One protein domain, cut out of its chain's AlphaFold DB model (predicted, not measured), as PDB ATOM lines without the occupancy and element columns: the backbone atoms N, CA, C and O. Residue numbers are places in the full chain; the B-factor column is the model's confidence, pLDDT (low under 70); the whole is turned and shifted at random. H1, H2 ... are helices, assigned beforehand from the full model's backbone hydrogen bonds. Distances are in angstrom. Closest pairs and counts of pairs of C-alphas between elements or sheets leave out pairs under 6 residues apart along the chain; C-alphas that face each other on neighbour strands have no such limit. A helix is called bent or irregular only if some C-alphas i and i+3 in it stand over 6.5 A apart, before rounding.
ATOM      1  N   THR A 199     -42.207  20.065 -24.666       74.50
ATOM      2  CA  THR A 199     -43.041  20.698 -25.698       74.50
ATOM      3  C   THR A 199     -43.201  22.191 -25.438       74.50
ATOM      4  O   THR A 199     -43.173  22.635 -24.290       74.50
ATOM      5  N   VAL A 200     -43.440  22.970 -26.497       75.62
ATOM      6  CA  VAL A 200     -43.685  24.421 -26.394       75.62
ATOM      7  C   VAL A 200     -44.832  24.731 -25.425       75.62
ATOM      8  O   VAL A 200     -44.733  25.654 -24.623       75.62
ATOM      9  N   GLU A 201     -45.884  23.912 -25.427       81.19
ATOM     10  CA  GLU A 201     -47.036  24.069 -24.535       81.19
ATOM     11  C   GLU A 201     -46.692  23.824 -23.058       81.19
ATOM     12  O   GLU A 201     -47.128  24.563 -22.179       81.19
ATOM     13  N   ALA A 202     -45.873  22.808 -22.766       82.31
ATOM     14  CA  ALA A 202     -45.396  22.568 -21.407       82.31
ATOM     15  C   ALA A 202     -44.505  23.726 -20.929       82.31
ATOM     16  O   ALA A 202     -44.645  24.193 -19.801       82.31
ATOM     17  N   VAL A 203     -43.640  24.233 -21.813       88.06
ATOM     18  CA  VAL A 203     -42.776  25.386 -21.536       88.06
ATOM     19  C   VAL A 203     -43.600  26.647 -21.251       88.06
ATOM     20  O   VAL A 203     -43.304  27.338 -20.282       88.06
ATOM     21  N   LYS A 204     -44.667  26.934 -22.009       89.56
ATOM     22  CA  LYS A 204     -45.565  28.071 -21.718       89.56
ATOM     23  C   LYS A 204     -46.137  27.994 -20.299       89.56
ATOM     24  O   LYS A 204     -46.025  28.962 -19.550       89.56
ATOM     25  N   LYS A 205     -46.621  26.816 -19.889       87.56
ATOM     26  CA  LYS A 205     -47.130  26.577 -18.525       87.56
ATOM     27  C   LYS A 205     -46.074  26.806 -17.442       87.56
ATOM     28  O   LYS A 205     -46.402  27.288 -16.362       87.56
ATOM     29  N   LEU A 206     -44.808  26.484 -17.716       90.62
ATOM     30  CA  LEU A 206     -43.703  26.768 -16.796       90.62
ATOM     31  C   LEU A 206     -43.523  28.273 -16.573       90.62
ATOM     32  O   LEU A 206     -43.393  28.708 -15.432       90.62
ATOM     33  N   PHE A 207     -43.534  29.066 -17.645       90.50
ATOM     34  CA  PHE A 207     -43.391  30.522 -17.546       90.50
ATOM     35  C   PHE A 207     -44.611  31.194 -16.903       90.50
ATOM     36  O   PHE A 207     -44.451  32.167 -16.168       90.50
ATOM     37  N   GLU A 208     -45.816  30.665 -17.127       87.06
ATOM     38  CA  GLU A 208     -47.027  31.092 -16.414       87.06
ATOM     39  C   GLU A 208     -46.898  30.832 -14.909       87.06
ATOM     40  O   GLU A 208     -47.020  31.765 -14.113       87.06
ATOM     41  N   ALA A 209     -46.529  29.607 -14.522       84.12
ATOM     42  CA  ALA A 209     -46.316  29.245 -13.122       84.12
ATOM     43  C   ALA A 209     -45.196  30.075 -12.464       84.12
ATOM     44  O   ALA A 209     -45.294  30.438 -11.292       84.12
ATOM     45  N   ALA A 210     -44.136  30.408 -13.209       87.62
ATOM     46  CA  ALA A 210     -43.041  31.235 -12.706       87.62
ATOM     47  C   ALA A 210     -43.501  32.675 -12.451       87.62
ATOM     48  O   ALA A 210     -43.150  33.273 -11.432       87.62
ATOM     49  N   ARG A 211     -44.335  33.219 -13.344       87.31
ATOM     50  CA  ARG A 211     -44.923  34.550 -13.187       87.31
ATOM     51  C   ARG A 211     -45.863  34.623 -11.995       87.31
ATOM     52  O   ARG A 211     -45.798  35.590 -11.239       87.31
ATOM     53  N   GLU A 212     -46.702  33.613 -11.809       82.12
ATOM     54  CA  GLU A 212     -47.578  33.521 -10.643       82.12
ATOM     55  C   GLU A 212     -46.772  33.458  -9.345       82.12
ATOM     56  O   GLU A 212     -47.005  34.278  -8.459       82.12
ATOM     57  N   ALA A 213     -45.752  32.596  -9.275       78.06
ATOM     58  CA  ALA A 213     -44.900  32.459  -8.095       78.06
ATOM     59  C   ALA A 213     -44.186  33.773  -7.718       78.06
ATOM     60  O   ALA A 213     -44.213  34.199  -6.560       78.06
ATOM     61  N   VAL A 214     -43.595  34.464  -8.699       80.06
ATOM     62  CA  VAL A 214     -42.914  35.751  -8.474       80.06
ATOM     63  C   VAL A 214     -43.904  36.856  -8.073       80.06
ATOM     64  O   VAL A 214     -43.569  37.716  -7.251       80.06
ATOM     65  N   ARG A 215     -45.132  36.839  -8.613       76.81
ATOM     66  CA  ARG A 215     -46.193  37.812  -8.297       76.81
ATOM     67  C   ARG A 215     -46.756  37.608  -6.889       76.81
ATOM     68  O   ARG A 215     -46.850  38.577  -6.137       76.81
ATOM     69  N   GLU A 216     -47.094  36.374  -6.520       66.19
ATOM     70  CA  GLU A 216     -47.638  36.009  -5.202       66.19
ATOM     71  C   GLU A 216     -46.652  36.275  -4.058       66.19
ATOM     72  O   GLU A 216     -47.061  36.578  -2.940       66.19
ATOM     73  N   GLY A 217     -45.347  36.273  -4.339       58.16
ATOM     74  CA  GLY A 217     -44.333  36.703  -3.379       58.16
ATOM     75  C   GLY A 217     -44.351  38.205  -3.038       58.16
ATOM     76  O   GLY A 217     -43.574  38.632  -2.187       58.16
ATOM     77  N   GLY A 218     -45.140  39.051  -3.720       49.97
ATOM     78  CA  GLY A 218     -45.193  40.519  -3.547       49.97
ATOM     79  C   GLY A 218     -45.928  41.037  -2.301       49.97
ATOM     80  O   GLY A 218     -46.619  40.295  -1.606       49.97
ATOM     81  N   GLU A 219     -45.785  42.338  -2.020       45.50
ATOM     82  CA  GLU A 219     -46.385  43.044  -0.867       45.50
ATOM     83  C   GLU A 219     -47.884  43.394  -1.021       45.50
ATOM     84  O   GLU A 219     -48.437  44.083  -0.174       45.50
ATOM     85  N   GLU A 230     -40.236  31.084   3.956       66.44
ATOM     86  CA  GLU A 230     -38.877  31.098   3.390       66.44
ATOM     87  C   GLU A 230     -38.917  31.305   1.870       66.44
ATOM     88  O   GLU A 230     -38.176  32.119   1.312       66.44
ATOM     89  N   MET A 231     -39.869  30.653   1.197       70.62
ATOM     90  CA  MET A 231     -40.062  30.779  -0.249       70.62
ATOM     91  C   MET A 231     -40.528  32.188  -0.653       70.62
ATOM     92  O   MET A 231     -40.087  32.732  -1.668       70.62
ATOM     93  N   ARG A 232     -41.372  32.833   0.164       72.00
ATOM     94  CA  ARG A 232     -41.777  34.232  -0.065       72.00
ATOM     95  C   ARG A 232     -40.571  35.173  -0.024       72.00
ATOM     96  O   ARG A 232     -40.447  36.056  -0.876       72.00
ATOM     97  N   LEU A 233     -39.666  34.955   0.931       75.88
ATOM     98  CA  LEU A 233     -38.422  35.712   1.043       75.88
ATOM     99  C   LEU A 233     -37.492  35.463  -0.158       75.88
ATOM    100  O   LEU A 233     -36.903  36.417  -0.669       75.88
ATOM    101  N   ALA A 234     -37.399  34.226  -0.655       78.88
ATOM    102  CA  ALA A 234     -36.614  33.897  -1.848       78.88
ATOM    103  C   ALA A 234     -37.113  34.645  -3.100       78.88
ATOM    104  O   ALA A 234     -36.313  35.259  -3.810       78.88
ATOM    105  N   TRP A 235     -38.430  34.701  -3.336       83.69
ATOM    106  CA  TRP A 235     -39.006  35.465  -4.453       83.69
ATOM    107  C   TRP A 235     -38.807  36.980  -4.319       83.69
ATOM    108  O   TRP A 235     -38.589  37.675  -5.316       83.69
ATOM    109  N   HIS A 236     -38.861  37.515  -3.096       81.94
ATOM    110  CA  HIS A 236     -38.512  38.912  -2.834       81.94
ATOM    111  C   HIS A 236     -37.046  39.201  -3.190       81.94
ATOM    112  O   HIS A 236     -36.775  40.076  -4.013       81.94
ATOM    113  N   LYS A 237     -36.108  38.416  -2.649       83.75
ATOM    114  CA  LYS A 237     -34.667  38.547  -2.913       83.75
ATOM    115  C   LYS A 237     -34.306  38.349  -4.388       83.75
ATOM    116  O   LYS A 237     -33.403  39.023  -4.888       83.75
ATOM    117  N   LEU A 238     -34.994  37.455  -5.106       87.38
ATOM    118  CA  LEU A 238     -34.813  37.288  -6.550       87.38
ATOM    119  C   LEU A 238     -35.146  38.583  -7.300       87.38
ATOM    120  O   LEU A 238     -34.350  39.030  -8.125       87.38
ATOM    121  N   ARG A 239     -36.290  39.212  -6.996       88.50
ATOM    122  CA  ARG A 239     -36.688  40.482  -7.626       88.50
ATOM    123  C   ARG A 239     -35.683  41.586  -7.337       88.50
ATOM    124  O   ARG A 239     -35.242  42.249  -8.269       88.50
ATOM    125  N   GLU A 240     -35.283  41.730  -6.080       88.19
ATOM    126  CA  GLU A 240     -34.267  42.701  -5.671       88.19
ATOM    127  C   GLU A 240     -32.942  42.478  -6.419       88.19
ATOM    128  O   GLU A 240     -32.366  43.411  -6.980       88.19
ATOM    129  N   THR A 241     -32.499  41.222  -6.524       91.31
ATOM    130  CA  THR A 241     -31.284  40.854  -7.263       91.31
ATOM    131  C   THR A 241     -31.392  41.245  -8.737       91.31
ATOM    132  O   THR A 241     -30.473  41.862  -9.271       91.31
ATOM    133  N   VAL A 242     -32.505  40.922  -9.401       91.12
ATOM    134  CA  VAL A 242     -32.703  41.245 -10.823       91.12
ATOM    135  C   VAL A 242     -32.788  42.756 -11.051       91.12
ATOM    136  O   VAL A 242     -32.215  43.247 -12.022       91.12
ATOM    137  N   ILE A 243     -33.424  43.507 -10.146       90.50
ATOM    138  CA  ILE A 243     -33.447  44.976 -10.186       90.50
ATOM    139  C   ILE A 243     -32.019  45.527 -10.122       90.50
ATOM    140  O   ILE A 243     -31.630  46.302 -10.995       90.50
ATOM    141  N   ASN A 244     -31.220  45.077  -9.153       86.81
ATOM    142  CA  ASN A 244     -29.842  45.541  -8.969       86.81
ATOM    143  C   ASN A 244     -28.939  45.183 -10.161       86.81
ATOM    144  O   ASN A 244     -28.133  45.999 -10.609       86.81
ATOM    145  N   VAL A 245     -29.100  43.982 -10.728       88.00
ATOM    146  CA  VAL A 245     -28.360  43.561 -11.930       88.00
ATOM    147  C   VAL A 245     -28.738  44.421 -13.141       88.00
ATOM    148  O   VAL A 245     -27.859  44.820 -13.903       88.00
ATOM    149  N   ASN A 246     -30.020  44.749 -13.313       91.56
ATOM    150  CA  ASN A 246     -30.501  45.533 -14.453       91.56
ATOM    151  C   ASN A 246     -30.124  47.023 -14.402       91.56
ATOM    152  O   ASN A 246     -30.169  47.675 -15.443       91.56
ATOM    153  N   GLN A 247     -29.738  47.566 -13.238       86.69
ATOM    154  CA  GLN A 247     -29.254  48.955 -13.116       86.69
ATOM    155  C   GLN A 247     -27.998  49.225 -13.955       86.69
ATOM    156  O   GLN A 247     -27.768  50.356 -14.365       86.69
ATOM    157  N   HIS A 248     -27.213  48.181 -14.226       78.62
ATOM    158  CA  HIS A 248     -25.943  48.254 -14.947       78.62
ATOM    159  C   HIS A 248     -26.045  47.687 -16.376       78.62
ATOM    160  O   HIS A 248     -25.021  47.360 -16.970       78.62
ATOM    161  N   ARG A 249     -27.266  47.508 -16.909       81.56
ATOM    162  CA  ARG A 249     -27.528  46.893 -18.223       81.56
ATOM    163  C   ARG A 249     -28.373  47.783 -19.127       81.56
ATOM    164  O   ARG A 249     -29.360  48.382 -18.680       81.56
ATOM    165  N   GLU A 250     -28.037  47.766 -20.415       79.81
ATOM    166  CA  GLU A 250     -28.851  48.383 -21.462       79.81
ATOM    167  C   GLU A 250     -30.230  47.710 -21.563       79.81
ATOM    168  O   GLU A 250     -30.356  46.526 -21.226       79.81
ATOM    169  N   PRO A 251     -31.287  48.425 -22.003       76.69
ATOM    170  CA  PRO A 251     -32.651  47.899 -22.063       76.69
ATOM    171  C   PRO A 251     -32.776  46.546 -22.774       76.69
ATOM    172  O   PRO A 251     -33.462  45.660 -22.258       76.69
ATOM    173  N   GLU A 252     -32.085  46.360 -23.900       74.88
ATOM    174  CA  GLU A 252     -32.062  45.105 -24.658       74.88
ATOM    175  C   GLU A 252     -31.313  43.943 -23.982       74.88
ATOM    176  O   GLU A 252     -31.496  42.808 -24.412       74.88
ATOM    177  N   GLU A 253     -30.524  44.178 -22.927       79.19
ATOM    178  CA  GLU A 253     -29.722  43.167 -22.205       79.19
ATOM    179  C   GLU A 253     -30.309  42.786 -20.832       79.19
ATOM    180  O   GLU A 253     -29.754  41.955 -20.092       79.19
ATOM    181  N   ARG A 254     -31.432  43.406 -20.460       89.19
ATOM    182  CA  ARG A 254     -32.076  43.209 -19.158       89.19
ATOM    183  C   ARG A 254     -32.616  41.792 -18.987       89.19
ATOM    184  O   ARG A 254     -32.967  41.102 -19.944       89.19
ATOM    185  N   LEU A 255     -32.692  41.380 -17.725       91.75
ATOM    186  CA  LEU A 255     -33.285  40.121 -17.277       91.75
ATOM    187  C   LEU A 255     -34.675  40.369 -16.678       91.75
ATOM    188  O   LEU A 255     -34.929  41.440 -16.121       91.75
ATOM    189  N   ARG A 256     -35.555  39.364 -16.716       91.88
ATOM    190  CA  ARG A 256     -36.825  39.370 -15.970       91.88
ATOM    191  C   ARG A 256     -36.769  38.374 -14.821       91.88
ATOM    192  O   ARG A 256     -36.236  37.277 -14.971       91.88
ATOM    193  N   ALA A 257     -37.354  38.740 -13.682       90.81
ATOM    194  CA  ALA A 257     -37.375  37.872 -12.506       90.81
ATOM    195  C   ALA A 257     -38.122  36.557 -12.775       90.81
ATOM    196  O   ALA A 257     -37.669  35.511 -12.324       90.81
ATOM    197  N   GLU A 258     -39.203  36.586 -13.564       90.75
ATOM    198  CA  GLU A 258     -39.934  35.368 -13.952       90.75
ATOM    199  C   GLU A 258     -39.090  34.410 -14.806       90.75
ATOM    200  O   GLU A 258     -39.161  33.197 -14.626       90.75
ATOM    201  N   ASP A 259     -38.263  34.941 -15.713       94.62
ATOM    202  CA  ASP A 259     -37.414  34.121 -16.584       94.62
ATOM    203  C   ASP A 259     -36.312  33.431 -15.773       94.62
ATOM    204  O   ASP A 259     -36.065  32.235 -15.933       94.62
ATOM    205  N   VAL A 260     -35.687  34.173 -14.852       93.56
ATOM    206  CA  VAL A 260     -34.685  33.627 -13.924       93.56
ATOM    207  C   VAL A 260     -35.325  32.619 -12.965       93.56
ATOM    208  O   VAL A 260     -34.699  31.610 -12.653       93.56
ATOM    209  N   ALA A 261     -36.576  32.831 -12.542       90.81
ATOM    210  CA  ALA A 261     -37.330  31.874 -11.730       90.81
ATOM    211  C   ALA A 261     -37.608  30.562 -12.479       90.81
ATOM    212  O   ALA A 261     -37.404  29.486 -11.920       90.81
ATOM    213  N   ALA A 262     -38.031  30.631 -13.747       92.81
ATOM    214  CA  ALA A 262     -38.248  29.450 -14.582       92.81
ATOM    215  C   ALA A 262     -36.941  28.676 -14.827       92.81
ATOM    216  O   ALA A 262     -36.916  27.448 -14.725       92.81
ATOM    217  N   LEU A 263     -35.840  29.390 -15.098       95.31
ATOM    218  CA  LEU A 263     -34.515  28.788 -15.239       95.31
ATOM    219  C   LEU A 263     -34.056  28.125 -13.938       95.31
ATOM    220  O   LEU A 263     -33.585  26.991 -13.971       95.31
ATOM    221  N   TRP A 264     -34.207  28.813 -12.804       92.00
ATOM    222  CA  TRP A 264     -33.873  28.283 -11.484       92.00
ATOM    223  C   TRP A 264     -34.677  27.017 -11.177       92.00
ATOM    224  O   TRP A 264     -34.093  26.012 -10.783       92.00
ATOM    225  N   ALA A 265     -35.985  27.018 -11.443       89.00
ATOM    226  CA  ALA A 265     -36.829  25.846 -11.241       89.00
ATOM    227  C   ALA A 265     -36.350  24.637 -12.053       89.00
ATOM    228  O   ALA A 265     -36.248  23.535 -11.518       89.00
ATOM    229  N   MET A 266     -35.991  24.844 -13.321       92.00
ATOM    230  CA  MET A 266     -35.424  23.782 -14.151       92.00
ATOM    231  C   MET A 266     -34.051  23.337 -13.647       92.00
ATOM    232  O   MET A 266     -33.819  22.140 -13.508       92.00
ATOM    233  N   PHE A 267     -33.162  24.273 -13.312       90.94
ATOM    234  CA  PHE A 267     -31.849  23.976 -12.741       90.94
ATOM    235  C   PHE A 267     -31.956  23.069 -11.505       90.94
ATOM    236  O   PHE A 267     -31.283  22.046 -11.445       90.94
ATOM    237  N   GLU A 268     -32.865  23.376 -10.579       85.19
ATOM    238  CA  GLU A 268     -33.120  22.571  -9.377       85.19
ATOM    239  C   GLU A 268     -33.661  21.170  -9.710       85.19
ATOM    240  O   GLU A 268     -33.267  20.193  -9.075       85.19
ATOM    241  N   THR A 269     -34.524  21.028 -10.728       85.56
ATOM    242  CA  THR A 269     -35.002  19.692 -11.150       85.56
ATOM    243  C   THR A 269     -33.874  18.807 -11.665       85.56
ATOM    244  O   THR A 269     -33.849  17.619 -11.358       85.56
ATOM    245  N   TYR A 270     -32.925  19.383 -12.404       84.06
ATOM    246  CA  TYR A 270     -31.741  18.665 -12.862       84.06
ATOM    247  C   TYR A 270     -30.787  18.370 -11.710       84.06
ATOM    248  O   TYR A 270     -30.293  17.254 -11.603       84.06
ATOM    249  N   LEU A 271     -30.578  19.333 -10.811       81.00
ATOM    250  CA  LEU A 271     -29.699  19.198  -9.653       81.00
ATOM    251  C   LEU A 271     -30.107  18.040  -8.729       81.00
ATOM    252  O   LEU A 271     -29.235  17.304  -8.267       81.00
ATOM    253  N   LYS A 272     -31.416  17.817  -8.543       77.75
ATOM    254  CA  LYS A 272     -31.957  16.672  -7.789       77.75
ATOM    255  C   LYS A 272     -31.527  15.313  -8.345       77.75
ATOM    256  O   LYS A 272     -31.358  14.374  -7.574       77.75
ATOM    257  N   GLU A 273     -31.328  15.179  -9.658       74.81
ATOM    258  CA  GLU A 273     -30.843  13.914 -10.230       74.81
ATOM    259  C   GLU A 273     -29.360  13.675  -9.914       74.81
ATOM    260  O   GLU A 273     -28.913  12.528  -9.867       74.81
ATOM    261  N   VAL A 274     -28.602  14.749  -9.674       71.69
ATOM    262  CA  VAL A 274     -27.154  14.692  -9.456       71.69
ATOM    263  C   VAL A 274     -26.774  14.523  -7.988       71.69
ATOM    264  O   VAL A 274     -25.766  13.882  -7.699       71.69
ATOM    265  N   GLU A 275     -27.595  15.020  -7.063       63.94
ATOM    266  CA  GLU A 275     -27.356  15.044  -5.612       63.94
ATOM    267  C   GLU A 275     -26.787  13.728  -5.045       63.94
ATOM    268  O   GLU A 275     -25.706  13.717  -4.455       63.94
ATOM    269  N   GLY A 276     -27.483  12.606  -5.266       63.91
ATOM    270  CA  GLY A 276     -27.093  11.312  -4.695       63.91
ATOM    271  C   GLY A 276     -25.779  10.755  -5.250       63.91
ATOM    272  O   GLY A 276     -25.058  10.061  -4.536       63.91
ATOM    273  N   ARG A 277     -25.451  11.085  -6.504       66.62
ATOM    274  CA  ARG A 277     -24.266  10.573  -7.213       66.62
ATOM    275  C   ARG A 277     -23.027  11.438  -6.979       66.62
ATOM    276  O   ARG A 277     -21.937  10.896  -6.833       66.62
ATOM    277  N   VAL A 278     -23.200  12.763  -6.871       64.19
ATOM    278  CA  VAL A 278     -22.120  13.714  -6.523       64.19
ATOM    279  C   VAL A 278     -21.471  13.304  -5.215       64.19
ATOM    280  O   VAL A 278     -20.251  13.272  -5.102       64.19
ATOM    281  N   GLU A 279     -22.298  12.999  -4.220       63.94
ATOM    282  CA  GLU A 279     -21.829  12.719  -2.874       63.94
ATOM    283  C   GLU A 279     -21.087  11.376  -2.788       63.94
ATOM    284  O   GLU A 279     -20.119  11.252  -2.039       63.94
ATOM    285  N   GLU A 280     -21.494  10.377  -3.577       68.75
ATOM    286  CA  GLU A 280     -20.770   9.107  -3.678       68.75
ATOM    287  C   GLU A 280     -19.374   9.305  -4.286       68.75
ATOM    288  O   GLU A 280     -18.377   8.927  -3.665       68.75
ATOM    289  N   VAL A 281     -19.291   9.956  -5.451       68.94
ATOM    290  CA  VAL A 281     -18.026  10.164  -6.180       68.94
ATOM    291  C   VAL A 281     -17.095  11.098  -5.419       68.94
ATOM    292  O   VAL A 281     -15.899  10.837  -5.299       68.94
ATOM    293  N   ARG A 282     -17.639  12.160  -4.819       67.19
ATOM    294  CA  ARG A 282     -16.872  13.067  -3.965       67.19
ATOM    295  C   ARG A 282     -16.249  12.331  -2.786       67.19
ATOM    296  O   ARG A 282     -15.077  12.557  -2.504       67.19
ATOM    297  N   ILE A 305     -16.087   7.217 -11.194       69.25
ATOM    298  CA  ILE A 305     -15.818   8.615 -11.561       69.25
ATOM    299  C   ILE A 305     -16.328   8.868 -12.986       69.25
ATOM    300  O   ILE A 305     -17.047   9.835 -13.220       69.25
ATOM    301  N   GLY A 306     -16.055   7.948 -13.910       63.62
ATOM    302  CA  GLY A 306     -16.482   8.043 -15.299       63.62
ATOM    303  C   GLY A 306     -17.992   7.971 -15.520       63.62
ATOM    304  O   GLY A 306     -18.537   8.787 -16.261       63.62
ATOM    305  N   GLU A 307     -18.685   7.048 -14.853       66.94
ATOM    306  CA  GLU A 307     -20.150   6.952 -14.853       66.94
ATOM    307  C   GLU A 307     -20.781   8.256 -14.359       66.94
ATOM    308  O   GLU A 307     -21.808   8.702 -14.878       66.94
ATOM    309  N   PHE A 308     -20.160   8.894 -13.365       69.12
ATOM    310  CA  PHE A 308     -20.589  10.195 -12.879       69.12
ATOM    311  C   PHE A 308     -20.342  11.305 -13.897       69.12
ATOM    312  O   PHE A 308     -21.239  12.117 -14.122       69.12
ATOM    313  N   GLU A 309     -19.186  11.328 -14.559       63.12
ATOM    314  CA  GLU A 309     -18.931  12.283 -15.634       63.12
ATOM    315  C   GLU A 309     -19.929  12.149 -16.786       63.12
ATOM    316  O   GLU A 309     -20.485  13.143 -17.248       63.12
ATOM    317  N   GLU A 310     -20.176  10.923 -17.251       60.50
ATOM    318  CA  GLU A 310     -21.134  10.631 -18.321       60.50
ATOM    319  C   GLU A 310     -22.540  11.056 -17.921       60.50
ATOM    320  O   GLU A 310     -23.252  11.704 -18.692       60.50
ATOM    321  N   PHE A 311     -22.914  10.761 -16.681       67.38
ATOM    322  CA  PHE A 311     -24.178  11.184 -16.117       67.38
ATOM    323  C   PHE A 311     -24.301  12.716 -16.059       67.38
ATOM    324  O   PHE A 311     -25.307  13.274 -16.496       67.38
ATOM    325  N   VAL A 312     -23.274  13.425 -15.587       66.75
ATOM    326  CA  VAL A 312     -23.249  14.894 -15.534       66.75
ATOM    327  C   VAL A 312     -23.276  15.505 -16.941       66.75
ATOM    328  O   VAL A 312     -24.000  16.477 -17.170       66.75
ATOM    329  N   ARG A 313     -22.564  14.917 -17.913       64.00
ATOM    330  CA  ARG A 313     -22.619  15.313 -19.332       64.00
ATOM    331  C   ARG A 313     -24.018  15.106 -19.911       64.00
ATOM    332  O   ARG A 313     -24.509  15.984 -20.621       64.00
ATOM    333  N   HIS A 314     -24.685  14.000 -19.576       65.12
ATOM    334  CA  HIS A 314     -26.073  13.744 -19.960       65.12
ATOM    335  C   HIS A 314     -27.023  14.802 -19.378       65.12
ATOM    336  O   HIS A 314     -27.843  15.357 -20.108       65.12
ATOM    337  N   ILE A 315     -26.874  15.155 -18.097       75.88
ATOM    338  CA  ILE A 315     -27.661  16.215 -17.445       75.88
ATOM    339  C   ILE A 315     -27.423  17.577 -18.110       75.88
ATOM    340  O   ILE A 315     -28.381  18.274 -18.452       75.88
ATOM    341  N   ALA A 316     -26.161  17.939 -18.355       71.56
ATOM    342  CA  ALA A 316     -25.802  19.166 -19.058       71.56
ATOM    343  C   ALA A 316     -26.426  19.205 -20.464       71.56
ATOM    344  O   ALA A 316     -26.986  20.220 -20.879       71.56
ATOM    345  N   TYR A 317     -26.392  18.091 -21.195       65.50
ATOM    346  CA  TYR A 317     -26.996  17.992 -22.520       65.50
ATOM    347  C   TYR A 317     -28.526  18.102 -22.491       65.50
ATOM    348  O   TYR A 317     -29.125  18.796 -23.322       65.50
ATOM    349  N   ASP A 318     -29.177  17.457 -21.530       75.44
ATOM    350  CA  ASP A 318     -30.627  17.514 -21.412       75.44
ATOM    351  C   ASP A 318     -31.106  18.926 -21.031       75.44
ATOM    352  O   ASP A 318     -32.049  19.453 -21.635       75.44
ATOM    353  N   PHE A 319     -30.377  19.595 -20.130       84.50
ATOM    354  CA  PHE A 319     -30.576  21.007 -19.796       84.50
ATOM    355  C   PHE A 319     -30.370  21.925 -21.012       84.50
ATOM    356  O   PHE A 319     -31.174  22.834 -21.247       84.50
ATOM    357  N   LYS A 320     -29.345  21.657 -21.838       80.00
ATOM    358  CA  LYS A 320     -29.129  22.371 -23.109       80.00
ATOM    359  C   LYS A 320     -30.331  22.229 -24.031       80.00
ATOM    360  O   LYS A 320     -30.803  23.217 -24.578       80.00
ATOM    361  N   THR A 321     -30.836  21.007 -24.179       73.94
ATOM    362  CA  THR A 321     -31.983  20.712 -25.046       73.94
ATOM    363  C   THR A 321     -33.217  21.496 -24.605       73.94
ATOM    364  O   THR A 321     -33.930  22.045 -25.442       73.94
ATOM    365  N   PHE A 322     -33.457  21.601 -23.295       87.06
ATOM    366  CA  PHE A 322     -34.512  22.460 -22.765       87.06
ATOM    367  C   PHE A 322     -34.295  23.939 -23.141       87.06
ATOM    368  O   PHE A 322     -35.203  24.562 -23.693       87.06
ATOM    369  N   CYS A 323     -33.098  24.486 -22.916       86.06
ATOM    370  CA  CYS A 323     -32.782  25.873 -23.269       86.06
ATOM    371  C   CYS A 323     -32.947  26.140 -24.778       86.06
ATOM    372  O   CYS A 323     -33.527  27.153 -25.166       86.06
ATOM    373  N   ASP A 324     -32.532  25.201 -25.632       73.19
ATOM    374  CA  ASP A 324     -32.693  25.284 -27.086       73.19
ATOM    375  C   ASP A 324     -34.172  25.354 -27.494       73.19
ATOM    376  O   ASP A 324     -34.533  26.145 -28.370       73.19
ATOM    377  N   VAL A 325     -35.049  24.569 -26.857       76.94
ATOM    378  CA  VAL A 325     -36.502  24.637 -27.095       76.94
ATOM    379  C   VAL A 325     -37.046  26.016 -26.720       76.94
ATOM    380  O   VAL A 325     -37.825  26.587 -27.488       76.94
ATOM    381  N   VAL A 326     -36.615  26.582 -25.590       88.06
ATOM    382  CA  VAL A 326     -37.028  27.923 -25.145       88.06
ATOM    383  C   VAL A 326     -36.565  28.996 -26.138       88.06
ATOM    384  O   VAL A 326     -37.366  29.810 -26.591       88.06
ATOM    385  N   VAL A 327     -35.290  28.975 -26.537       82.56
ATOM    386  CA  VAL A 327     -34.698  29.975 -27.441       82.56
ATOM    387  C   VAL A 327     -35.293  29.890 -28.848       82.56
ATOM    388  O   VAL A 327     -35.622  30.924 -29.438       82.56
ATOM    389  N   ARG A 328     -35.472  28.687 -29.410       71.75
ATOM    390  CA  ARG A 328     -36.055  28.514 -30.756       71.75
ATOM    391  C   ARG A 328     -37.490  29.027 -30.829       71.75
ATOM    392  O   ARG A 328     -37.864  29.615 -31.838       71.75
ATOM    393  N   ASN A 329     -38.257  28.867 -29.751       82.19
ATOM    394  CA  ASN A 329     -39.675  29.225 -29.696       82.19
ATOM    395  C   ASN A 329     -39.940  30.519 -28.907       82.19
ATOM    396  O   ASN A 329     -41.071  30.771 -28.503       82.19
ATOM    397  N   ALA A 330     -38.920  31.357 -28.688       85.50
ATOM    398  CA  ALA A 330     -39.019  32.523 -27.806       85.50
ATOM    399  C   ALA A 330     -40.138  33.507 -28.198       85.50
ATOM    400  O   ALA A 330     -40.830  34.032 -27.329       85.50
ATOM    401  N   GLU A 331     -40.354  33.726 -29.501       86.12
ATOM    402  CA  GLU A 331     -41.446  34.576 -29.999       86.12
ATOM    403  C   GLU A 331     -42.826  33.965 -29.739       86.12
ATOM    404  O   GLU A 331     -43.762  34.689 -29.416       86.12
ATOM    405  N   GLU A 332     -42.952  32.643 -29.839       86.12
ATOM    406  CA  GLU A 332     -44.208  31.943 -29.572       86.12
ATOM    407  C   GLU A 332     -44.522  31.888 -28.069       86.12
ATOM    408  O   GLU A 332     -45.684  31.936 -27.669       86.12
ATOM    409  N   ILE A 333     -43.488  31.792 -27.232       84.62
ATOM    410  CA  ILE A 333     -43.610  31.692 -25.773       84.62
ATOM    411  C   ILE A 333     -43.904  33.059 -25.145       84.62
ATOM    412  O   ILE A 333     -44.750  33.156 -24.260       84.62
ATOM    413  N   ALA A 334     -43.205  34.114 -25.575       85.12
ATOM    414  CA  ALA A 334     -43.227  35.413 -24.897       85.12
ATOM    415  C   ALA A 334     -43.795  36.563 -25.746       85.12
ATOM    416  O   ALA A 334     -43.974  37.674 -25.236       85.12
ATOM    417  N   GLY A 335     -44.085  36.318 -27.026       86.69
ATOM    418  CA  GLY A 335     -44.402  37.358 -27.998       86.69
ATOM    419  C   GLY A 335     -43.148  38.063 -28.525       86.69
ATOM    420  O   GLY A 335     -42.078  38.033 -27.915       86.69
ATOM    421  N   ARG A 336     -43.287  38.733 -29.674       79.56
ATOM    422  CA  ARG A 336     -42.172  39.378 -30.393       79.56
ATOM    423  C   ARG A 336     -41.418  40.415 -29.554       79.56
ATOM    424  O   ARG A 336     -40.199  40.487 -29.640       79.56
ATOM    425  N   GLU A 337     -42.130  41.183 -28.732       79.31
ATOM    426  CA  GLU A 337     -41.548  42.256 -27.909       79.31
ATOM    427  C   GLU A 337     -40.703  41.726 -26.738       79.31
ATOM    428  O   GLU A 337     -39.728  42.363 -26.355       79.31
ATOM    429  N   ASN A 338     -41.018  40.537 -26.207       83.62
ATOM    430  CA  ASN A 338     -40.310  39.955 -25.057       83.62
ATOM    431  C   ASN A 338     -39.363  38.807 -25.430       83.62
ATOM    432  O   ASN A 338     -38.629  38.317 -24.572       83.62
ATOM    433  N   ALA A 339     -39.365  38.362 -26.691       84.94
ATOM    434  CA  ALA A 339     -38.537  37.249 -27.148       84.94
ATOM    435  C   ALA A 339     -37.045  37.477 -26.858       84.94
ATOM    436  O   ALA A 339     -36.346  36.541 -26.476       84.94
ATOM    437  N   GLN A 340     -36.562  38.717 -26.990       84.88
ATOM    438  CA  GLN A 340     -35.160  39.047 -26.729       84.88
ATOM    439  C   GLN A 340     -34.786  38.896 -25.246       84.88
ATOM    440  O   GLN A 340     -33.743  38.329 -24.941       84.88
ATOM    441  N   LEU A 341     -35.659  39.302 -24.319       86.81
ATOM    442  CA  LEU A 341     -35.433  39.139 -22.873       86.81
ATOM    443  C   LEU A 341     -35.350  37.655 -22.479       86.81
ATOM    444  O   LEU A 341     -34.500  37.256 -21.678       86.81
ATOM    445  N   LEU A 342     -36.179  36.820 -23.116       91.12
ATOM    446  CA  LEU A 342     -36.115  35.367 -22.973       91.12
ATOM    447  C   LEU A 342     -34.761  34.829 -23.472       91.12
ATOM    448  O   LEU A 342     -34.109  34.039 -22.788       91.12
ATOM    449  N   ARG A 343     -34.294  35.298 -24.641       88.25
ATOM    450  CA  ARG A 343     -32.984  34.919 -25.200       88.25
ATOM    451  C   ARG A 343     -31.831  35.335 -24.285       88.25
ATOM    452  O   ARG A 343     -30.918  34.536 -24.109       88.25
ATOM    453  N   ASN A 344     -31.887  36.499 -23.642       89.00
ATOM    454  CA  ASN A 344     -30.845  36.948 -22.709       89.00
ATOM    455  C   ASN A 344     -30.686  36.027 -21.488       89.00
ATOM    456  O   ASN A 344     -29.606  35.954 -20.903       89.00
ATOM    457  N   THR A 345     -31.761  35.336 -21.095       94.50
ATOM    458  CA  THR A 345     -31.748  34.401 -19.964       94.50
ATOM    459  C   THR A 345     -31.323  32.992 -20.387       94.50
ATOM    460  O   THR A 345     -30.502  32.383 -19.702       94.50
ATOM    461  N   PHE A 346     -31.868  32.483 -21.501       95.25
ATOM    462  CA  PHE A 346     -31.789  31.063 -21.884       95.25
ATOM    463  C   PHE A 346     -30.769  30.731 -22.983       95.25
ATOM    464  O   PHE A 346     -30.551  29.555 -23.263       95.25
ATOM    465  N   THR A 347     -30.139  31.721 -23.624       88.31
ATOM    466  CA  THR A 347     -29.115  31.440 -24.646       88.31
ATOM    467  C   THR A 347     -27.860  30.884 -23.993       88.31
ATOM    468  O   THR A 347     -27.287  31.524 -23.114       88.31
ATOM    469  N   ILE A 348     -27.427  29.713 -24.456       77.81
ATOM    470  CA  ILE A 348     -26.139  29.124 -24.096       77.81
ATOM    471  C   ILE A 348     -25.136  29.476 -25.195       77.81
ATOM    472  O   ILE A 348     -25.366  29.196 -26.371       77.81
ATOM    473  N   THR A 349     -24.036  30.090 -24.794       79.44
ATOM    474  CA  THR A 349     -22.926  30.556 -25.617       79.44
ATOM    475  C   THR A 349     -21.644  29.803 -25.252       79.44
ATOM    476  O   THR A 349     -21.607  29.007 -24.309       79.44
ATOM    477  N   ASP A 350     -20.551  30.094 -25.955       63.88
ATOM    478  CA  ASP A 350     -19.228  29.534 -25.643       63.88
ATOM    479  C   ASP A 350     -18.688  30.002 -24.273       63.88
ATOM    480  O   ASP A 350     -17.717  29.447 -23.750       63.88
ATOM    481  N   LEU A 351     -19.320  31.005 -23.645       74.75
ATOM    482  CA  LEU A 351     -18.973  31.446 -22.293       74.75
ATOM    483  C   LEU A 351     -19.299  30.392 -21.231       74.75
ATOM    484  O   LEU A 351     -18.662  30.402 -20.180       74.75
ATOM    485  N   ALA A 352     -20.234  29.472 -21.493       71.88
ATOM    486  CA  ALA A 352     -20.508  28.348 -20.601       71.88
ATOM    487  C   ALA A 352     -19.278  27.442 -20.430       71.88
ATOM    488  O   ALA A 352     -18.924  27.084 -19.309       71.88
ATOM    489  N   ASP A 353     -18.601  27.110 -21.533       60.66
ATOM    490  CA  ASP A 353     -17.363  26.321 -21.515       60.66
ATOM    491  C   ASP A 353     -16.217  27.112 -20.885       60.66
ATOM    492  O   ASP A 353     -15.511  26.611 -20.008       60.66
ATOM    493  N   GLY A 354     -16.103  28.394 -21.247       59.22
ATOM    494  CA  GLY A 354     -15.138  29.297 -20.628       59.22
ATOM    495  C   GLY A 354     -15.286  29.361 -19.105       59.22
ATOM    496  O   GLY A 354     -14.288  29.309 -18.394       59.22
ATOM    497  N   LEU A 355     -16.517  29.435 -18.591       71.50
ATOM    498  CA  LEU A 355     -16.793  29.530 -17.158       71.50
ATOM    499  C   LEU A 355     -16.651  28.190 -16.426       71.50
ATOM    500  O   LEU A 355     -16.221  28.188 -15.272       71.50
ATOM    501  N   ALA A 356     -16.956  27.069 -17.086       64.62
ATOM    502  CA  ALA A 356     -16.714  25.730 -16.547       64.62
ATOM    503  C   ALA A 356     -15.219  25.493 -16.278       64.62
ATOM    504  O   ALA A 356     -14.862  24.904 -15.265       64.62
ATOM    505  N   MET A 357     -14.344  26.026 -17.135       54.00
ATOM    506  CA  MET A 357     -12.887  25.868 -17.023       54.00
ATOM    507  C   MET A 357     -12.191  27.018 -16.271       54.00
ATOM    508  O   MET A 357     -11.008  26.925 -15.924       54.00
ATOM    509  N   ALA A 358     -12.911  28.114 -16.010       57.53
ATOM    510  CA  ALA A 358     -12.335  29.341 -15.478       57.53
ATOM    511  C   ALA A 358     -11.786  29.187 -14.056       57.53
ATOM    512  O   ALA A 358     -12.401  28.628 -13.143       57.53
ATOM    513  N   THR A 359     -10.631  29.804 -13.836       62.12
ATOM    514  CA  THR A 359     -10.159  30.153 -12.500       62.12
ATOM    515  C   THR A 359     -10.917  31.363 -11.955       62.12
ATOM    516  O   THR A 359     -11.487  32.159 -12.700       62.12
ATOM    517  N   THR A 360     -10.866  31.564 -10.639       64.12
ATOM    518  CA  THR A 360     -11.493  32.726  -9.984       64.12
ATOM    519  C   THR A 360     -10.993  34.062 -10.546       64.12
ATOM    520  O   THR A 360     -11.762  35.013 -10.639       64.12
ATOM    521  N   LYS A 361      -9.732  34.124 -11.006       59.97
ATOM    522  CA  LYS A 361      -9.134  35.314 -11.640       59.97
ATOM    523  C   LYS A 361      -9.734  35.636 -13.015       59.97
ATOM    524  O   LYS A 361      -9.677  36.785 -13.441       59.97
ATOM    525  N   GLU A 362     -10.303  34.647 -13.700       65.62
ATOM    526  CA  GLU A 362     -10.852  34.784 -15.056       65.62
ATOM    527  C   GLU A 362     -12.344  35.139 -15.062       65.62
ATOM    528  O   GLU A 362     -12.865  35.561 -16.094       65.62
ATOM    529  N   PHE A 363     -13.030  35.062 -13.914       78.31
ATOM    530  CA  PHE A 363     -14.449  35.421 -13.808       78.31
ATOM    531  C   PHE A 363     -14.741  36.861 -14.244       78.31
ATOM    532  O   PHE A 363     -15.822  37.126 -14.765       78.31
ATOM    533  N   SER A 364     -13.782  37.781 -14.086       71.94
ATOM    534  CA  SER A 364     -13.920  39.185 -14.506       71.94
ATOM    535  C   SER A 364     -14.050  39.343 -16.022       71.94
ATOM    536  O   SER A 364     -14.702  40.270 -16.494       71.94
ATOM    537  N   ILE A 365     -13.486  38.409 -16.790       66.81
ATOM    538  CA  ILE A 365     -13.502  38.408 -18.257       66.81
ATOM    539  C   ILE A 365     -14.799  37.760 -18.781       66.81
ATOM    540  O   ILE A 365     -15.210  38.007 -19.911       66.81
ATOM    541  N   LEU A 366     -15.481  36.971 -17.945       73.38
ATOM    542  CA  LEU A 366     -16.684  36.203 -18.285       73.38
ATOM    543  C   LEU A 366     -17.981  36.859 -17.780       73.38
ATOM    544  O   LEU A 366     -19.020  36.206 -17.684       73.38
ATOM    545  N   GLY A 367     -17.950  38.159 -17.470       68.31
ATOM    546  CA  GLY A 367     -19.078  38.885 -16.872       68.31
ATOM    547  C   GLY A 367     -20.363  38.913 -17.716       68.31
ATOM    548  O   GLY A 367     -21.442  39.118 -17.164       68.31
ATOM    549  N   ARG A 368     -20.261  38.663 -19.030       76.81
ATOM    550  CA  ARG A 368     -21.399  38.605 -19.967       76.81
ATOM    551  C   ARG A 368     -22.118  37.252 -20.011       76.81
ATOM    552  O   ARG A 368     -23.115  37.144 -20.715       76.81
ATOM    553  N   ALA A 369     -21.645  36.241 -19.276       84.62
ATOM    554  CA  ALA A 369     -22.287  34.929 -19.241       84.62
ATOM    555  C   ALA A 369     -23.766  35.053 -18.836       84.62
ATOM    556  O   ALA A 369     -24.101  35.665 -17.808       84.62
ATOM    557  N   THR A 370     -24.650  34.466 -19.644       92.88
ATOM    558  CA  THR A 370     -26.088  34.440 -19.358       92.88
ATOM    559  C   THR A 370     -26.367  33.593 -18.106       92.88
ATOM    560  O   THR A 370     -25.529  32.792 -17.672       92.88
ATOM    561  N   PRO A 371     -27.547  33.729 -17.481       96.06
ATOM    562  CA  PRO A 371     -27.978  32.792 -16.449       96.06
ATOM    563  C   PRO A 371     -27.921  31.320 -16.905       96.06
ATOM    564  O   PRO A 371     -27.482  30.462 -16.135       96.06
ATOM    565  N   ALA A 372     -28.295  31.016 -18.155       95.12
ATOM    566  CA  ALA A 372     -28.185  29.665 -18.707       95.12
ATOM    567  C   ALA A 372     -26.734  29.220 -18.940       95.12
ATOM    568  O   ALA A 372     -26.428  28.060 -18.667       95.12
ATOM    569  N   ASP A 373     -25.826  30.117 -19.344       91.00
ATOM    570  CA  ASP A 373     -24.386  29.825 -19.423       91.00
ATOM    571  C   ASP A 373     -23.836  29.397 -18.070       91.00
ATOM    572  O   ASP A 373     -23.092  28.428 -17.974       91.00
ATOM    573  N   LYS A 374     -24.234  30.091 -17.003       95.44
ATOM    574  CA  LYS A 374     -23.806  29.788 -15.634       95.44
ATOM    575  C   LYS A 374     -24.359  28.464 -15.122       95.44
ATOM    576  O   LYS A 374     -23.629  27.720 -14.471       95.44
ATOM    577  N   ALA A 375     -25.621  28.162 -15.411       94.62
ATOM    578  CA  ALA A 375     -26.218  26.872 -15.076       94.62
ATOM    579  C   ALA A 375     -25.556  25.729 -15.868       94.62
ATOM    580  O   ALA A 375     -25.225  24.690 -15.306       94.62
ATOM    581  N   MET A 376     -25.277  25.948 -17.156       88.75
ATOM    582  CA  MET A 376     -24.545  25.007 -18.004       88.75
ATOM    583  C   MET A 376     -23.117  24.778 -17.499       88.75
ATOM    584  O   MET A 376     -22.682  23.638 -17.364       88.75
ATOM    585  N   ALA A 377     -22.404  25.860 -17.184       84.38
ATOM    586  CA  ALA A 377     -21.046  25.829 -16.662       84.38
ATOM    587  C   ALA A 377     -20.961  25.078 -15.334       84.38
ATOM    588  O   ALA A 377     -19.996  24.355 -15.101       84.38
ATOM    589  N   PHE A 378     -21.980  25.221 -14.478       89.44
ATOM    590  CA  PHE A 378     -22.085  24.447 -13.246       89.44
ATOM    591  C   PHE A 378     -22.064  22.948 -13.537       89.44
ATOM    592  O   PHE A 378     -21.218  22.258 -12.973       89.44
ATOM    593  N   PHE A 379     -22.957  22.463 -14.410       80.62
ATOM    594  CA  PHE A 379     -23.037  21.037 -14.722       80.62
ATOM    595  C   PHE A 379     -21.755  20.567 -15.407       80.62
ATOM    596  O   PHE A 379     -21.143  19.619 -14.934       80.62
ATOM    597  N   LYS A 380     -21.275  21.271 -16.437       70.50
ATOM    598  CA  LYS A 380     -20.035  20.911 -17.144       70.50
ATOM    599  C   LYS A 380     -18.820  20.824 -16.218       70.50
ATOM    600  O   LYS A 380     -18.046  19.886 -16.332       70.50
ATOM    601  N   GLY A 381     -18.678  21.762 -15.283       65.44
ATOM    602  CA  GLY A 381     -17.557  21.796 -14.344       65.44
ATOM    603  C   GLY A 381     -17.760  20.976 -13.067       65.44
ATOM    604  O   GLY A 381     -16.904  21.015 -12.184       65.44
ATOM    605  N   LEU A 382     -18.896  20.284 -12.902       73.00
ATOM    606  CA  LEU A 382     -19.242  19.637 -11.633       73.00
ATOM    607  C   LEU A 382     -18.334  18.445 -11.316       73.00
ATOM    608  O   LEU A 382     -17.885  18.329 -10.179       73.00
ATOM    609  N   ALA A 383     -18.045  17.601 -12.312       60.69
ATOM    610  CA  ALA A 383     -17.167  16.437 -12.163       60.69
ATOM    611  C   ALA A 383     -15.721  16.833 -11.833       60.69
ATOM    612  O   ALA A 383     -15.106  16.276 -10.927       60.69
ATOM    613  N   GLU A 384     -15.231  17.887 -12.481       56.25
ATOM    614  CA  GLU A 384     -13.875  18.413 -12.295       56.25
ATOM    615  C   GLU A 384     -13.726  19.284 -11.033       56.25
ATOM    616  O   GLU A 384     -12.633  19.755 -10.706       56.25
ATOM    617  N   GLY A 385     -14.823  19.556 -10.315       62.31
ATOM    618  CA  GLY A 385     -14.815  20.456  -9.165       62.31
ATOM    619  C   GLY A 385     -14.414  21.884  -9.546       62.31
ATOM    620  O   GLY A 385     -13.616  22.522  -8.852       62.31
ATOM    621  N   ALA A 386     -14.944  22.409 -10.650       67.31
ATOM    622  CA  ALA A 386     -14.636  23.741 -11.152       67.31
ATOM    623  C   ALA A 386     -14.889  24.854 -10.121       67.31
ATOM    624  O   ALA A 386     -15.720  24.748  -9.212       67.31
ATOM    625  N   ALA A 387     -14.184  25.982 -10.280       70.56
ATOM    626  CA  ALA A 387     -14.346  27.130  -9.386       70.56
ATOM    627  C   ALA A 387     -15.776  27.670  -9.387       70.56
ATOM    628  O   ALA A 387     -16.303  27.983  -8.320       70.56
ATOM    629  N   TRP A 388     -16.404  27.730 -10.561       82.88
ATOM    630  CA  TRP A 388     -17.786  28.168 -10.687       82.88
ATOM    631  C   TRP A 388     -18.758  27.182 -10.028       82.88
ATOM    632  O   TRP A 388     -19.639  27.599  -9.277       82.88
ATOM    633  N   SER A 389     -18.546  25.875 -10.208       81.19
ATOM    634  CA  SER A 389     -19.415  24.857  -9.615       81.19
ATOM    635  C   SER A 389     -19.423  24.923  -8.086       81.19
ATOM    636  O   SER A 389     -20.486  24.832  -7.481       81.19
ATOM    637  N   ARG A 390     -18.276  25.209  -7.451       76.69
ATOM    638  CA  ARG A 390     -18.202  25.452  -5.996       76.69
ATOM    639  C   ARG A 390     -19.003  26.673  -5.540       76.69
ATOM    640  O   ARG A 390     -19.685  26.596  -4.522       76.69
ATOM    641  N   VAL A 391     -18.923  27.785  -6.278       84.06
ATOM    642  CA  VAL A 391     -19.686  29.015  -5.985       84.06
ATOM    643  C   VAL A 391     -21.185  28.718  -6.005       84.06
ATOM    644  O   VAL A 391     -21.905  29.089  -5.080       84.06
ATOM    645  N   VAL A 392     -21.646  27.997  -7.028       86.62
ATOM    646  CA  VAL A 392     -23.059  27.631  -7.170       86.62
ATOM    647  C   VAL A 392     -23.490  26.624  -6.104       86.62
ATOM    648  O   VAL A 392     -24.522  26.854  -5.485       86.62
ATOM    649  N   LEU A 393     -22.708  25.575  -5.807       80.38
ATOM    650  CA  LEU A 393     -23.016  24.643  -4.707       80.38
ATOM    651  C   LEU A 393     -23.189  25.388  -3.378       80.38
ATOM    652  O   LEU A 393     -24.148  25.141  -2.653       80.38
ATOM    653  N   LYS A 394     -22.315  26.358  -3.084       80.88
ATOM    654  CA  LYS A 394     -22.420  27.144  -1.851       80.88
ATOM    655  C   LYS A 394     -23.651  28.048  -1.823       80.88
ATOM    656  O   LYS A 394     -24.228  28.277  -0.761       80.88
ATOM    657  N   ALA A 395     -24.059  28.566  -2.979       84.81
ATOM    658  CA  ALA A 395     -25.307  29.303  -3.109       84.81
ATOM    659  C   ALA A 395     -26.525  28.387  -2.913       84.81
ATOM    660  O   ALA A 395     -27.470  28.782  -2.234       84.81
ATOM    661  N   VAL A 396     -26.484  27.157  -3.437       81.06
ATOM    662  CA  VAL A 396     -27.526  26.138  -3.233       81.06
ATOM    663  C   VAL A 396     -27.658  25.770  -1.753       81.06
ATOM    664  O   VAL A 396     -28.770  25.786  -1.240       81.06
ATOM    665  N   GLU A 397     -26.550  25.549  -1.032       74.12
ATOM    666  CA  GLU A 397     -26.560  25.289   0.424       74.12
ATOM    667  C   GLU A 397     -27.285  26.387   1.223       74.12
ATOM    668  O   GLU A 397     -27.847  26.128   2.285       74.12
ATOM    669  N   ARG A 398     -27.263  27.629   0.725       78.25
ATOM    670  CA  ARG A 398     -27.932  28.782   1.344       78.25
ATOM    671  C   ARG A 398     -29.359  29.010   0.830       78.25
ATOM    672  O   ARG A 398     -29.983  29.985   1.238       78.25
ATOM    673  N   GLY A 399     -29.861  28.177  -0.084       77.44
ATOM    674  CA  GLY A 399     -31.141  28.396  -0.764       77.44
ATOM    675  C   GLY A 399     -31.140  29.623  -1.687       77.44
ATOM    676  O   GLY A 399     -32.190  30.195  -1.962       77.44
ATOM    677  N   GLU A 400     -29.968  30.067  -2.151       86.19
ATOM    678  CA  GLU A 400     -29.774  31.283  -2.955       86.19
ATOM    679  C   GLU A 400     -29.205  30.992  -4.361       86.19
ATOM    680  O   GLU A 400     -28.581  31.856  -4.981       86.19
ATOM    681  N   ALA A 401     -29.428  29.792  -4.910       86.44
ATOM    682  CA  ALA A 401     -28.939  29.404  -6.240       86.44
ATOM    683  C   ALA A 401     -29.367  30.385  -7.349       86.44
ATOM    684  O   ALA A 401     -28.557  30.768  -8.197       86.44
ATOM    685  N   TYR A 402     -30.607  30.884  -7.291       88.12
ATOM    686  CA  TYR A 402     -31.121  31.911  -8.203       88.12
ATOM    687  C   TYR A 402     -30.251  33.177  -8.238       88.12
ATOM    688  O   TYR A 402     -30.096  33.807  -9.285       88.12
ATOM    689  N   ARG A 403     -29.652  33.546  -7.102       90.69
ATOM    690  CA  ARG A 403     -28.829  34.746  -6.960       90.69
ATOM    691  C   ARG A 403     -27.454  34.536  -7.581       90.69
ATOM    692  O   ARG A 403     -26.987  35.417  -8.297       90.69
ATOM    693  N   ALA A 404     -26.852  33.358  -7.407       91.44
ATOM    694  CA  ALA A 404     -25.610  33.003  -8.096       91.44
ATOM    695  C   ALA A 404     -25.774  32.963  -9.628       91.44
ATOM    696  O   ALA A 404     -24.899  33.445 -10.344       91.44
ATOM    697  N   LEU A 405     -26.904  32.458 -10.139       93.75
ATOM    698  CA  LEU A 405     -27.184  32.433 -11.583       93.75
ATOM    699  C   LEU A 405     -27.453  33.838 -12.161       93.75
ATOM    700  O   LEU A 405     -27.064  34.133 -13.294       93.75
ATOM    701  N   ALA A 406     -28.080  34.734 -11.395       91.62
ATOM    702  CA  ALA A 406     -28.375  36.096 -11.845       91.62
ATOM    703  C   ALA A 406     -27.148  37.032 -11.814       91.62
ATOM    704  O   ALA A 406     -26.918  37.784 -12.764       91.62
ATOM    705  N   LEU A 407     -26.352  36.992 -10.739       91.12
ATOM    706  CA  LEU A 407     -25.215  37.895 -10.514       91.12
ATOM    707  C   LEU A 407     -24.060  37.658 -11.491       91.12
ATOM    708  O   LEU A 407     -23.870  36.548 -11.978       91.12
ATOM    709  N   ALA A 408     -23.243  38.684 -11.750       89.00
ATOM    710  CA  ALA A 408     -21.971  38.503 -12.456       89.00
ATOM    711  C   ALA A 408     -21.094  37.466 -11.732       89.00
ATOM    712  O   ALA A 408     -21.109  37.400 -10.502       89.00
ATOM    713  N   SER A 409     -20.323  36.666 -12.476       88.19
ATOM    714  CA  SER A 409     -19.587  35.533 -11.897       88.19
ATOM    715  C   SER A 409     -18.570  35.955 -10.830       88.19
ATOM    716  O   SER A 409     -18.367  35.234  -9.857       88.19
ATOM    717  N   THR A 410     -17.985  37.150 -10.966       84.81
ATOM    718  CA  THR A 410     -17.142  37.782  -9.938       84.81
ATOM    719  C   THR A 410     -17.927  38.088  -8.669       84.81
ATOM    720  O   THR A 410     -17.569  37.614  -7.603       84.81
ATOM    721  N   THR A 411     -19.053  38.788  -8.783       87.06
ATOM    722  CA  THR A 411     -19.892  39.149  -7.633       87.06
ATOM    723  C   THR A 411     -20.482  37.921  -6.937       87.06
ATOM    724  O   THR A 411     -20.582  37.878  -5.714       87.06
ATOM    725  N   ALA A 412     -20.874  36.895  -7.697       88.00
ATOM    726  CA  ALA A 412     -21.304  35.621  -7.128       88.00
ATOM    727  C   ALA A 412     -20.156  34.938  -6.365       88.00
ATOM    728  O   ALA A 412     -20.379  34.411  -5.277       88.00
ATOM    729  N   HIS A 413     -18.928  34.986  -6.892       85.31
ATOM    730  CA  HIS A 413     -17.748  34.492  -6.190       85.31
ATOM    731  C   HIS A 413     -17.460  35.274  -4.904       85.31
ATOM    732  O   HIS A 413     -17.191  34.645  -3.888       85.31
ATOM    733  N   ASP A 414     -17.592  36.597  -4.901       84.50
ATOM    734  CA  ASP A 414     -17.394  37.405  -3.691       84.50
ATOM    735  C   ASP A 414     -18.429  37.065  -2.599       84.50
ATOM    736  O   ASP A 414     -18.117  37.060  -1.410       84.50
ATOM    737  N   ASN A 415     -19.660  36.718  -2.996       82.75
ATOM    738  CA  ASN A 415     -20.760  36.402  -2.075       82.75
ATOM    739  C   ASN A 415     -20.759  34.948  -1.556       82.75
ATOM    740  O   ASN A 415     -21.169  34.691  -0.415       82.75
ATOM    741  N   TYR A 416     -20.364  33.990  -2.400       83.88
ATOM    742  CA  TYR A 416     -20.473  32.548  -2.126       83.88
ATOM    743  C   TYR A 416     -19.138  31.794  -2.202       83.88
ATOM    744  O   TYR A 416     -19.102  30.584  -1.998       83.88
ATOM    745  N   GLY A 417     -18.029  32.472  -2.487       72.19
ATOM    746  CA  GLY A 417     -16.696  31.886  -2.468       72.19
ATOM    747  C   GLY A 417     -16.281  31.490  -1.050       72.19
ATOM    748  O   GLY A 417     -16.492  32.234  -0.096       72.19
ATOM    749  N   ALA A 418     -15.697  30.303  -0.902       56.38
ATOM    750  CA  ALA A 418     -15.084  29.870   0.353       56.38
ATOM    751  C   ALA A 418     -13.666  30.450   0.515       56.38
ATOM    752  O   ALA A 418     -13.001  30.765  -0.475       56.38
ATOM    753  N   SER A 419     -13.186  30.520   1.762       45.31
ATOM    754  CA  SER A 419     -11.764  30.702   2.068       45.31
ATOM    755  C   SER A 419     -10.933  29.612   1.387       45.31
ATOM    756  O   SER A 419     -11.348  28.454   1.353       45.31
TER     757      SER A 419
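This is residues 199 to 219, 230 to 282 and 305 to 419 of the 1189 residues of the protein "PaRep2b protein" of Pyrobaculum oguniense (strain DSM 13380 / JCM 10595 / TE7) (UniProt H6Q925). Two long helices, H3 and H4, run side by side in opposite ways along the longest axis, and the shorter H8 lies beside both to make a small up-and-down bundle. H1 stands across one end of this bundle, with H5 and H6 near that end; H2, H9 and H10 cover one side of H3 and H8, H11 packs on H9 and H10 farther out, and H7 packs on H8. The printed part has 189 residues with eleven named helices, H1 to H11 in order along the chain, and no named strand; the class is all helix. The whole is compact, with a radius of gyration of the C-alphas of 15.7 A and a rounded outline of 44 by 34 by 33 A.

Find C-alpha 200 at (-43.685, 24.421, -26.394); from there H1 runs through residues 200 to 216, 24.5 A from first to last C-alpha. After the first cut, H2 takes residues 230 to 246, 24.4 A. H3, the longest helix by residues, takes residues 257 to 282 and measures 33.3 A. It is irregular, with C-alphas 273 and 276 7.2 A apart, and has a kink of 51 degrees near residue 274. Past the second cut, look for C-alpha 305 at (-15.818, 8.615, -11.561), where H4 begins; it runs over residues 305 to 328, 34.3 A. Next come H5, residues 330 to 334, H6, residues 339 to 346, and H7, residues 351 to 357. H8 takes residues 371 to 380, 14.3 A, and H9 residues 387 to 397, 15.8 A. H10 takes residues 401 to 406, and H11, residues 409 to 416, ends at C-alpha 416, (-20.473, 32.548, -2.126).

Start at the bundle, three helices that each run against the one before: H3, H4 and H8. H3 and H4 touch at a shallow tilt of 11 degrees, opposite ways, closest at the C-alphas of Val 281 and Ile 305, 6.0 A apart. H8 touches H4 at 21 degrees, opposite ways, with the C-alphas of Ala 316 and Phe 379 closest at 5.5 A. Residues 260 to 267 alone of H3 touch H8, closest at the C-alphas of Phe 267 and Ala 375, 6.7 A. H3 and H8 are the hubs, touching six helices each. Look at residues 257 to 262 of H3, which alone touch H1, about perpendicular at 78 degrees; the C-alphas of Arg 211 and Glu 258 are closest at 5.1 A. H5 and H6 touch, with the C-alphas of Ala 330 and Ala 339 closest at 4.8 A. H6 touches H8, closest at the C-alphas of Phe 346 and Ala 372, 5.0 A. H7 touches H8, closest at the C-alphas of Ala 352 and Asp 373, 4.3 A, at a shallow tilt of 34 degrees, only just short of steep. H9 touches H8 about perpendicular, at 75 degrees, closest at the C-alphas of Phe 378 and Ser 389, 4.5 A. Residues 238 to 245 alone of H2 touch H10 at a shallow tilt of 15 degrees, the same way, closest at the C-alphas of Leu 238 and Arg 403, 6.5 A. H10 and H11, a helical hairpin, only just touch, with 3 pairs of C-alphas within 8 A, closest at Ala 404 and Ala 412, 5.1 A. Among the pairs that are apart are H1 and H8, and H2 and H4. In H3, 17 of 22 O i to N i+4 pairs are within hydrogen-bond range; in the other ten helices every such pair is.

The two C-alphas farthest apart are those of Glu 219 and Gly 306, 48.2 A. Residues 220 to 229 are not printed, and C-alphas 219 and 230 are 14.7 A apart across that cut. Residues 283 to 304 are not printed either, and C-alphas 282 and 305 are 8.9 A apart. Of the links that are printed whole, the one from H7 to H8, residues 358 to 370, is long. The mean pLDDT of the printed part is 79.1; look for values under 70 at, among others, residues 275 to 282, 305 to 314 and 356 to 362.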